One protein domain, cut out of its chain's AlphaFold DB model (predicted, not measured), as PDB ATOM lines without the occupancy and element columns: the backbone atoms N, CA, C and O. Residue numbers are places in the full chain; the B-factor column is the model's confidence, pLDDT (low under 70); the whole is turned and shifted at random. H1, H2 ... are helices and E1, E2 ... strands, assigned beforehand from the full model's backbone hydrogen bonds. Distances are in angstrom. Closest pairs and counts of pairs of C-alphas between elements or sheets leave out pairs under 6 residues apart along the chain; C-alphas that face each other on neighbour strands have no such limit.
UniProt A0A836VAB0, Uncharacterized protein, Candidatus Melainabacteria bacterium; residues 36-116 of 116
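This is residues 36 to 116 of the 116 residues of an uncharacterized protein of Candidatus Melainabacteria bacterium (UniProt A0A836VAB0). One long strand, E7, is the spine of a small sheet, with E1 and E8 along its two sides toward its later end and E4 paired with its first residues, while helix H1 slants over the sheet. Two small hairpins extend this body: E2 and E3, between E1 and E4 in the chain, and E5 and E6, where residues 87 to 92 stick out at one end of the long axis. The printed part has 81 residues with one named helix followed by eight named strands, H1 and then E1 to E8; the class is mixed, helices and strands, and the neighbour strands are antiparallel. The whole is loose, with a radius of gyration of the C-alphas of 14.9 A, and elongated, spanning 47 by 29 by 23 A.

E7, residues 97 to 105, runs 25.8 A from C-alpha 97 at (148.758, 216.447, 210.766). E1 is residues 62 to 65, 9.6 A; E4 is residues 79 to 81; E8 is residues 111 to 115, 13.8 A, ending with C-alpha 115 at (144.632, 221.881, 216.244). H1, residues 36 to 50, runs 22.5 A from C-alpha 36 at (154.086, 206.987, 224.557). The short strands are E2, residues 68 to 70, E3, residues 75 to 77, E5, residues 86 to 88, and E6, residues 91 to 93.

In the branched sheet, E7 has three neighbours. E1, beside residues 102 to 105, lies on one side of E7, with N 63 and O 104 at 2.8 A. E8, beside residues 98 to 104, lies on the other side and forms a hairpin with E7; N 101 and O 114 are 2.8 A apart. E4 pairs with residues 97 to 99, with N 80 and O 98 at 2.8 A. H1 is on this sheet at a height of 5.8 A, only just over E7, with 3 C-alphas falling on it, and runs slantwise at 47 degrees to E7 on the local plane. Their closest C-alphas, of Gln 47 and Val 101, are 6.7 A apart. In H1, 6 of 11 O i to N i+4 pairs are within hydrogen-bond range. E1 runs on into E2 at 32 degrees. In the hairpin of E2 and E3, N 69 and O 76 are 2.8 A apart. E3 runs on into E4 at 70 degrees. In the hairpin of E5 and E6, N 88 and O 91 are 2.9 A apart; E5 and E7 are apart.

The C-alphas farthest apart, of Gly 59 and Thr 89, are 47.3 A apart. The printed part has no cut; the link from H1 to E1, 11 residues, is long, and the others are tight. The mean pLDDT of the printed part is 83.9, with residues 36 to 42, 44 to 52 and 116 under 70.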
ATOM      1  N   ILE A  36     155.296 206.471 223.913       56.31
ATOM      2  CA  ILE A  36     154.086 206.987 224.557       56.31
ATOM      3  C   ILE A  36     154.443 208.224 225.398       56.31
ATOM      4  O   ILE A  36     153.614 209.115 225.559       56.31
ATOM      5  N   SER A  37     155.687 208.303 225.886       57.28
ATOM      6  CA  SER A  37     156.249 209.469 226.567       57.28
ATOM      7  C   SER A  37     156.321 210.702 225.668       57.28
ATOM      8  O   SER A  37     155.878 211.765 226.086       57.28
ATOM      9  N   THR A  38     156.796 210.570 224.429       63.88
ATOM     10  CA  THR A  38     156.947 211.695 223.491       63.88
ATOM     11  C   THR A  38     155.588 212.229 223.044       63.88
ATOM     12  O   THR A  38     155.388 213.438 222.931       63.88
ATOM     13  N   GLU A  39     154.624 211.327 222.842       65.00
ATOM     14  CA  GLU A  39     153.234 211.672 222.546       65.00
ATOM     15  C   GLU A  39     152.612 212.426 223.740       65.00
ATOM     16  O   GLU A  39     152.150 213.557 223.597       65.00
ATOM     17  N   ALA A  40     152.683 211.860 224.951       66.88
ATOM     18  CA  ALA A  40     152.126 212.461 226.165       66.88
ATOM     19  C   ALA A  40     152.740 213.834 226.501       66.88
ATOM     20  O   ALA A  40     152.018 214.765 226.874       66.88
ATOM     21  N   GLU A  41     154.054 213.989 226.329       69.12
ATOM     22  CA  GLU A  41     154.750 215.265 226.508       69.12
ATOM     23  C   GLU A  41     154.251 216.318 225.510       69.12
ATOM     24  O   GLU A  41     153.927 217.438 225.921       69.12
ATOM     25  N   ARG A  42     154.077 215.952 224.230       67.56
ATOM     26  CA  ARG A  42     153.533 216.844 223.190       67.56
ATOM     27  C   ARG A  42     152.127 217.344 223.535       67.56
ATOM     28  O   ARG A  42     151.842 218.525 223.335       67.56
ATOM     29  N   TYR A  43     151.267 216.491 224.097       71.88
ATOM     30  CA  TYR A  43     149.908 216.883 224.504       71.88
ATOM     31  C   TYR A  43     149.878 217.796 225.735       71.88
ATOM     32  O   TYR A  43     149.071 218.730 225.787       71.88
ATOM     33  N   SER A  44     150.764 217.569 226.709       69.06
ATOM     34  CA  SER A  44     150.772 218.328 227.968       69.06
ATOM     35  C   SER A  44     150.992 219.837 227.766       69.06
ATOM     36  O   SER A  44     150.298 220.655 228.375       69.06
ATOM     37  N   GLY A  45     151.882 220.223 226.845       67.75
ATOM     38  CA  GLY A  45     152.202 221.629 226.580       67.75
ATOM     39  C   GLY A  45     151.075 222.420 225.904       67.75
ATOM     40  O   GLY A  45     150.974 223.634 226.094       67.75
ATOM     41  N   ILE A  46     150.212 221.749 225.133       68.44
ATOM     42  CA  ILE A  46     149.094 222.384 224.419       68.44
ATOM     43  C   ILE A  46     147.890 222.548 225.357       68.44
ATOM     44  O   ILE A  46     147.264 223.607 225.381       68.44
ATOM     45  N   GLN A  47     147.616 221.546 226.199       68.94
ATOM     46  CA  GLN A  47     146.509 221.568 227.162       68.94
ATOM     47  C   GLN A  47     146.593 222.714 228.180       68.94
ATOM     48  O   GLN A  47     145.566 223.166 228.682       68.94
ATOM     49  N   GLN A  48     147.791 223.212 228.486       64.88
ATOM     50  CA  GLN A  48     147.970 224.233 229.517       64.88
ATOM     51  C   GLN A  48     147.541 225.644 229.078       64.88
ATOM     52  O   GLN A  48     147.153 226.436 229.927       64.88
ATOM     53  N   ARG A  49     147.563 225.974 227.776       62.56
ATOM     54  CA  ARG A  49     147.257 227.345 227.302       62.56
ATOM     55  C   ARG A  49     145.769 227.644 227.132       62.56
ATOM     56  O   ARG A  49     145.391 228.807 227.082       62.56
ATOM     57  N   ILE A  50     144.929 226.621 226.988       64.06
ATOM     58  CA  ILE A  50     143.540 226.806 226.538       64.06
ATOM     59  C   ILE A  50     142.582 226.980 227.739       64.06
ATOM     60  O   ILE A  50     141.568 227.674 227.639       64.06
ATOM     61  N   VAL A  51     142.931 226.415 228.905       62.97
ATOM     62  CA  VAL A  51     142.105 226.372 230.139       62.97
ATOM     63  C   VAL A  51     141.759 227.754 230.703       62.97
ATOM     64  O   VAL A  51     140.785 227.886 231.446       62.97
ATOM     65  N   ASP A  52     142.501 228.794 230.331       67.12
ATOM     66  CA  ASP A  52     142.327 230.138 230.890       67.12
ATOM     67  C   ASP A  52     141.074 230.872 230.371       67.12
ATOM     68  O   ASP A  52     140.745 231.962 230.846       67.12
ATOM     69  N   THR A  53     140.319 230.275 229.442       77.62
ATOM     70  CA  THR A  53     139.080 230.857 228.907       77.62
ATOM     71  C   THR A  53     137.820 230.308 229.593       77.62
ATOM     72  O   THR A  53     137.748 229.159 230.030       77.62
ATOM     73  N   ASN A  54     136.790 231.150 229.728       90.06
ATOM     74  CA  ASN A  54     135.471 230.717 230.201       90.06
ATOM     75  C   ASN A  54     134.637 230.198 229.024       90.06
ATOM     76  O   ASN A  54     134.758 230.691 227.904       90.06
ATOM     77  N   CYS A  55     133.721 229.267 229.294       93.00
ATOM     78  CA  CYS A  55     132.825 228.725 228.282       93.00
ATOM     79  C   CYS A  55     132.008 229.843 227.608       93.00
ATOM     80  O   CYS A  55     131.224 230.509 228.291       93.00
ATOM     81  N   PRO A  56     132.085 230.005 226.273       92.44
ATOM     82  CA  PRO A  56     131.385 231.081 225.572       92.44
ATOM     83  C   PRO A  56     129.861 230.891 225.557       92.44
ATOM     84  O   PRO A  56     129.121 231.815 225.235       92.44
ATOM     85  N   LYS A  57     129.370 229.692 225.902       95.31
ATOM     86  CA  LYS A  57     127.935 229.382 225.958       95.31
ATOM     87  C   LYS A  57     127.276 229.728 227.291       95.31
ATOM     88  O   LYS A  57     126.114 230.110 227.291       95.31
ATOM     89  N   CYS A  58     127.965 229.528 228.414       97.12
ATOM     90  CA  CYS A  58     127.353 229.636 229.748       97.12
ATOM     91  C   CYS A  58     128.231 230.323 230.804       97.12
ATOM     92  O   CYS A  58     127.816 230.431 231.954       97.12
ATOM     93  N   GLY A  59     129.454 230.735 230.459       94.69
ATOM     94  CA  GLY A  59     130.426 231.315 231.393       94.69
ATOM     95  C   GLY A  59     131.081 230.316 232.357       94.69
ATOM     96  O   GLY A  59     131.911 230.715 233.170       94.69
ATOM     97  N   GLY A  60     130.730 229.027 232.284       93.88
ATOM     98  CA  GLY A  60     131.298 227.972 233.127       93.88
ATOM     99  C   GLY A  60     132.775 227.678 232.840       93.88
ATOM    100  O   GLY A  60     133.330 228.113 231.833       93.88
ATOM    101  N   LYS A  61     133.417 226.899 233.717       93.06
ATOM    102  CA  LYS A  61     134.823 226.494 233.556       93.06
ATOM    103  C   LYS A  61     134.973 225.298 232.615       93.06
ATOM    104  O   LYS A  61     134.148 224.377 232.636       93.06
ATOM    105  N   PHE A  62     136.031 225.324 231.813       92.88
ATOM    106  CA  PHE A  62     136.455 224.195 230.995       92.88
ATOM    107  C   PHE A  62     137.288 223.191 231.802       92.88
ATOM    108  O   PHE A  62     137.933 223.542 232.791       92.88
ATOM    109  N   GLU A  63     137.261 221.933 231.372       91.25
ATOM    110  CA  GLU A  63     138.195 220.876 231.761       91.25
ATOM    111  C   GLU A  63     138.885 220.308 230.515       91.25
ATOM    112  O   GLU A  63     138.275 220.234 229.444       91.25
ATOM    113  N   ASN A  64     140.152 219.916 230.660       88.00
ATOM    114  CA  ASN A  64     140.936 219.337 229.573       88.00
ATOM    115  C   ASN A  64     140.511 217.901 229.275       88.00
ATOM    116  O   ASN A  64     140.218 217.119 230.181       88.00
ATOM    117  N   GLY A  65     140.552 217.547 227.996       88.19
ATOM    118  CA  GLY A  65     140.366 216.194 227.504       88.19
ATOM    119  C   GLY A  65     141.109 215.968 226.190       88.19
ATOM    120  O   GLY A  65     141.895 216.799 225.727       88.19
ATOM    121  N   PHE A  66     140.869 214.807 225.601       88.12
ATOM    122  CA  PHE A  66     141.346 214.434 224.275       88.12
ATOM    123  C   PHE A  66     140.321 213.502 223.634       88.12
ATOM    124  O   PHE A  66     139.558 212.823 224.330       88.12
ATOM    125  N   LEU A  67     140.288 213.497 222.307       91.19
ATOM    126  CA  LEU A  67     139.482 212.562 221.536       91.19
ATOM    127  C   LEU A  67     140.336 211.349 221.178       91.19
ATOM    128  O   LEU A  67     141.541 211.473 220.962       91.19
ATOM    129  N   ILE A  68     139.713 210.174 221.179       91.06
ATOM    130  CA  ILE A  68     140.379 208.924 220.824       91.06
ATOM    131  C   ILE A  68     139.804 208.380 219.525       91.06
ATOM    132  O   ILE A  68     138.591 208.200 219.403       91.06
ATOM    133  N   ASP A  69     140.692 208.018 218.610       89.88
ATOM    134  CA  ASP A  69     140.370 207.305 217.387       89.88
ATOM    135  C   ASP A  69     140.728 205.832 217.577       89.88
ATOM    136  O   ASP A  69     141.878 205.458 217.818       89.88
ATOM    137  N   ARG A  70     139.713 204.969 217.513       90.50
ATOM    138  CA  ARG A  70     139.878 203.518 217.651       90.50
ATOM    139  C   ARG A  70     139.859 202.881 216.274       90.50
ATOM    140  O   ARG A  70     138.861 202.982 215.564       90.50
ATOM    141  N   THR A  71     140.928 202.174 215.930       84.81
ATOM    142  CA  THR A  71     141.003 201.391 214.694       84.81
ATOM    143  C   THR A  71     141.047 199.896 215.011       84.81
ATOM    144  O   THR A  71     141.001 199.466 216.170       84.81
ATOM    145  N   ARG A  72     141.131 199.063 213.970       85.06
ATOM    146  CA  ARG A  72     141.324 197.623 214.132       85.06
ATOM    147  C   ARG A  72     142.759 197.339 214.594       85.06
ATOM    148  O   ARG A  72     143.630 197.062 213.780       85.06
ATOM    149  N   GLY A  73     142.967 197.344 215.909       85.56
ATOM    150  CA  GLY A  73     144.228 196.950 216.547       85.56
ATOM    151  C   GLY A  73     145.024 198.096 217.168       85.56
ATOM    152  O   GLY A  73     146.072 197.838 217.750       85.56
ATOM    153  N   SER A  74     144.528 199.333 217.098       82.50
ATOM    154  CA  SER A  74     145.186 200.482 217.718       82.50
ATOM    155  C   SER A  74     144.195 201.512 218.263       82.50
ATOM    156  O   SER A  74     143.021 201.556 217.882       82.50
ATOM    157  N   VAL A  75     144.685 202.333 219.190       85.56
ATOM    158  CA  VAL A  75     143.996 203.514 219.717       85.56
ATOM    159  C   VAL A  75     144.962 204.679 219.589       85.56
ATOM    160  O   VAL A  75     146.082 204.599 220.089       85.56
ATOM    161  N   HIS A  76     144.525 205.734 218.920       85.31
ATOM    162  CA  HIS A  76     145.297 206.950 218.704       85.31
ATOM    163  C   HIS A  76     144.556 208.139 219.296       85.31
ATOM    164  O   HIS A  76     143.342 208.081 219.504       85.31
ATOM    165  N   ILE A  77     145.282 209.214 219.582       86.44
ATOM    166  CA  ILE A  77     144.640 210.500 219.834       86.44
ATOM    167  C   ILE A  77     144.271 211.100 218.477       86.44
ATOM    168  O   ILE A  77     145.016 210.940 217.509       86.44
ATOM    169  N   SER A  78     143.101 211.731 218.397       90.44
ATOM    170  CA  SER A  78     142.612 212.277 217.136       90.44
ATOM    171  C   SER A  78     143.504 213.412 216.634       90.44
ATOM    172  O   SER A  78     143.864 214.323 217.382       90.44
ATOM    173  N   ASN A  79     143.806 213.378 215.340       90.25
ATOM    174  CA  ASN A  79     144.612 214.382 214.658       90.25
ATOM    175  C   ASN A  79     143.773 215.149 213.630       90.25
ATOM    176  O   ASN A  79     142.858 214.612 213.004       90.25
ATOM    177  N   TRP A  80     144.105 216.419 213.435       91.75
ATOM    178  CA  TRP A  80     143.607 217.242 212.347       91.75
ATOM    179  C   TRP A  80     144.569 217.140 211.171       91.75
ATOM    180  O   TRP A  80     145.759 217.404 211.320       91.75
ATOM    181  N   VAL A  81     144.043 216.775 210.004       91.62
ATOM    182  CA  VAL A  81     144.813 216.656 208.761       91.62
ATOM    183  C   VAL A  81     144.536 217.878 207.891       91.62
ATOM    184  O   VAL A  81     143.377 218.247 207.677       91.62
ATOM    185  N   GLN A  82     145.589 218.513 207.376       89.38
ATOM    186  CA  GLN A  82     145.438 219.708 206.552       89.38
ATOM    187  C   GLN A  82     144.890 219.378 205.154       89.38
ATOM    188  O   GLN A  82     145.503 218.650 204.374       89.38
ATOM    189  N   GLY A  83     143.793 220.037 204.776       88.81
ATOM    190  CA  GLY A  83     143.251 220.007 203.416       88.81
ATOM    191  C   GLY A  83     142.192 218.927 203.184       88.81
ATOM    192  O   GLY A  83     141.550 218.448 204.113       88.81
ATOM    193  N   ASN A  84     141.958 218.596 201.911       88.19
ATOM    194  CA  ASN A  84     140.974 217.580 201.531       88.19
ATOM    195  C   ASN A  84     141.561 216.169 201.688       88.19
ATOM    196  O   ASN A  84     142.739 215.985 201.367       88.19
ATOM    197  N   PRO A  85     140.750 215.162 202.070       86.94
ATOM    198  CA  PRO A  85     141.197 213.776 202.134       86.94
ATOM    199  C   PRO A  85     141.788 213.324 200.797       86.94
ATOM    200  O   PRO A  85     141.125 213.386 199.757       86.94
ATOM    201  N   LYS A  86     143.037 212.861 200.821       84.62
ATOM    202  CA  LYS A  86     143.693 212.238 199.669       84.62
ATOM    203  C   LYS A  86     143.700 210.739 199.897       84.62
ATOM    204  O   LYS A  86     144.340 210.271 200.832       84.62
ATOM    205  N   VAL A  87     142.956 210.016 199.067       86.31
ATOM    206  CA  VAL A  87     142.854 208.557 199.134       86.31
ATOM    207  C   VAL A  87     143.693 207.960 198.016       86.31
ATOM    208  O   VAL A  87     143.545 208.349 196.856       86.31
ATOM    209  N   ASP A  88     144.544 207.007 198.359       84.38
ATOM    210  CA  ASP A  88     145.268 206.164 197.418       84.38
ATOM    211  C   ASP A  88     145.000 204.676 197.708       84.38
ATOM    212  O   ASP A  88     144.152 204.315 198.526       84.38
ATOM    213  N   THR A  89     145.688 203.776 197.003       84.69
ATOM    214  CA  THR A  89     145.522 202.325 197.187       84.69
ATOM    215  C   THR A  89     146.000 201.812 198.546       84.69
ATOM    216  O   THR A  89     145.690 200.676 198.900       84.69
ATOM    217  N   SER A  90     146.777 202.607 199.283       80.25
ATOM    218  CA  SER A  90     147.290 202.285 200.618       80.25
ATOM    219  C   SER A  90     146.472 202.902 201.754       80.25
ATOM    220  O   SER A  90     146.562 202.417 202.881       80.25
ATOM    221  N   GLY A  91     145.620 203.891 201.473       82.19
ATOM    222  CA  GLY A  91     144.696 204.462 202.448       82.19
ATOM    223  C   GLY A  91     144.493 205.963 202.282       82.19
ATOM    224  O   GLY A  91     144.605 206.510 201.186       82.19
ATOM    225  N   VAL A  92     144.142 206.626 203.384       84.12
ATOM    226  CA  VAL A  92     144.066 208.091 203.466       84.12
ATOM    227  C   VAL A  92     145.436 208.614 203.880       84.12
ATOM    228  O   VAL A  92     145.985 208.137 204.867       84.12
ATOM    229  N   ASN A  93     145.959 209.601 203.157       81.94
ATOM    230  CA  ASN A  93     147.151 210.327 203.585       81.94
ATOM    231  C   ASN A  93     146.794 211.261 204.752       81.94
ATOM    232  O   ASN A  93     145.930 212.131 204.611       81.94
ATOM    233  N   ASP A  94     147.451 211.051 205.885       80.56
ATOM    234  CA  ASP A  94     147.261 211.735 207.160       80.56
ATOM    235  C   ASP A  94     148.377 212.747 207.474       80.56
ATOM    236  O   ASP A  94     148.456 213.251 208.591       80.56
ATOM    237  N   GLU A  95     149.202 213.105 206.486       83.00
ATOM    238  CA  GLU A  95     150.310 214.048 206.632       83.00
ATOM    239  C   GLU A  95     150.173 215.267 205.688       83.00
ATOM    240  O   GLU A  95     149.870 215.119 204.496       83.00
ATOM    241  N   PRO A  96     150.455 216.497 206.165       83.94
ATOM    242  CA  PRO A  96     150.805 216.852 207.540       83.94
ATOM    243  C   PRO A  96     149.585 216.837 208.476       83.94
ATOM    244  O   PRO A  96     148.498 217.292 208.094       83.94
ATOM    245  N   SER A  97     149.784 216.385 209.718       87.50
ATOM    246  CA  SER A  97     148.758 216.447 210.766       87.50
ATOM    247  C   SER A  97     149.213 217.076 212.084       87.50
ATOM    248  O   SER A  97     150.394 217.090 212.445       87.50
ATOM    249  N   SER A  98     148.228 217.613 212.807       87.94
ATOM    250  CA  SER A  98     148.384 218.222 214.127       87.94
ATOM    251  C   SER A  98     147.478 217.545 215.155       87.94
ATOM    252  O   SER A  98     146.312 217.286 214.853       87.94
ATOM    253  N   PRO A  99     147.955 217.326 216.390       86.00
ATOM    254  CA  PRO A  99     147.134 216.784 217.466       86.00
ATOM    255  C   PRO A  99     145.928 217.679 217.761       86.00
ATOM    256  O   PRO A  99     146.072 218.898 217.896       86.00
ATOM    257  N   VAL A 100     144.744 217.076 217.903       88.88
ATOM    258  CA  VAL A 100     143.547 217.796 218.352       88.88
ATOM    259  C   VAL A 100     143.509 217.810 219.873       88.88
ATOM    260  O   VAL A 100     143.484 216.770 220.531       88.88
ATOM    261  N   VAL A 101     143.441 219.007 220.442       88.00
ATOM    262  CA  VAL A 101     143.178 219.214 221.865       88.00
ATOM    263  C   VAL A 101     141.733 219.624 222.047       88.00
ATOM    264  O   VAL A 101     141.249 220.533 221.376       88.00
ATOM    265  N   THR A 102     141.051 218.971 222.983       90.88
ATOM    266  CA  THR A 102     139.629 219.190 223.237       90.88
ATOM    267  C   THR A 102     139.400 219.572 224.687       90.88
ATOM    268  O   THR A 102     140.019 219.033 225.602       90.88
ATOM    269  N   MET A 103     138.460 220.478 224.911       91.38
ATOM    270  CA  MET A 103     138.022 220.878 226.238       91.38
ATOM    271  C   MET A 103     136.513 220.824 226.363       91.38
ATOM    272  O   MET A 103     135.781 221.135 225.424       91.38
ATOM    273  N   ARG A 104     136.048 220.431 227.548       94.62
ATOM    274  CA  ARG A 104     134.630 220.258 227.859       94.62
ATOM    275  C   ARG A 104     134.210 221.212 228.962       94.62
ATOM    276  O   ARG A 104     134.859 221.315 229.996       94.62
ATOM    277  N   CYS A 105     133.107 221.922 228.773       95.44
ATOM    278  CA  CYS A 105     132.542 222.734 229.837       95.44
ATOM    279  C   CYS A 105     131.946 221.824 230.914       95.44
ATOM    280  O   CYS A 105     131.041 221.033 230.632       95.44
ATOM    281  N   LYS A 106     132.387 221.995 232.163       95.25
ATOM    282  CA  LYS A 106     131.886 221.210 233.304       95.25
ATOM    283  C   LYS A 106     130.414 221.485 233.618       95.25
ATOM    284  O   LYS A 106     129.747 220.632 234.192       95.25
ATOM    285  N   SER A 107     129.917 222.668 233.249       96.44
ATOM    286  CA  SER A 107     128.563 223.128 233.576       96.44
ATOM    287  C   SER A 107     127.523 222.726 232.529       96.44
ATOM    288  O   SER A 107     126.461 222.237 232.894       96.44
ATOM    289  N   CYS A 108     127.799 222.944 231.237       97.25
ATOM    290  CA  CYS A 108     126.815 222.721 230.165       97.25
ATOM    291  C   CYS A 108     127.225 221.657 229.137       97.25
ATOM    292  O   CYS A 108     126.458 221.373 228.224       97.25
ATOM    293  N   GLY A 109     128.428 221.087 229.249       95.94
ATOM    294  CA  GLY A 109     128.919 220.064 228.324       95.94
ATOM    295  C   GLY A 109     129.353 220.577 226.949       95.94
ATOM    296  O   GLY A 109     129.694 219.755 226.106       95.94
ATOM    297  N   PHE A 110     129.369 221.895 226.709       95.88
ATOM    298  CA  PHE A 110     129.907 222.469 225.471       95.88
ATOM    299  C   PHE A 110     131.353 222.010 225.243       95.88
ATOM    300  O   PHE A 110     132.163 222.070 226.167       95.88
ATOM    301  N   LEU A 111     131.652 221.553 224.028       94.38
ATOM    302  CA  LEU A 111     132.967 221.064 223.629       94.38
ATOM    303  C   LEU A 111     133.611 222.035 222.646       94.38
ATOM    304  O   LEU A 111     132.958 222.498 221.712       94.38
ATOM    305  N   GLU A 112     134.901 222.280 222.835       91.62
ATOM    306  CA  GLU A 112     135.726 223.080 221.936       91.62
ATOM    307  C   GLU A 112     136.995 222.302 221.593       91.62
ATOM    308  O   GLU A 112     137.541 221.609 222.452       91.62
ATOM    309  N   SER A 113     137.414 222.334 220.327       90.94
ATOM    310  CA  SER A 113     138.550 221.554 219.824       90.94
ATOM    311  C   SER A 113     139.470 222.418 218.973       90.94
ATOM    312  O   SER A 113     138.995 223.182 218.135       90.94
ATOM    313  N   TYR A 114     140.774 222.267 219.180       87.38
ATOM    314  CA  TYR A 114     141.825 223.062 218.552       87.38
ATOM    315  C   TYR A 114     142.910 222.149 217.990       87.38
ATOM    316  O   TYR A 114     143.280 221.169 218.631       87.38
ATOM    317  N   ALA A 115     143.447 222.501 216.826       87.44
ATOM    318  CA  ALA A 115     144.632 221.881 216.244       87.44
ATOM    319  C   ALA A 115     145.688 222.970 216.033       87.44
ATOM    320  O   ALA A 115     145.362 224.026 215.489       87.44
ATOM    321  N   ASN A 116     146.914 222.736 216.509       68.56
ATOM    322  CA  ASN A 116     148.025 223.696 216.457       68.56
ATOM    323  C   ASN A 116     149.308 223.059 215.920       68.56
ATOM    324  O   ASN A 116     149.440 221.814 216.006       68.56
TER     325      ASN A 116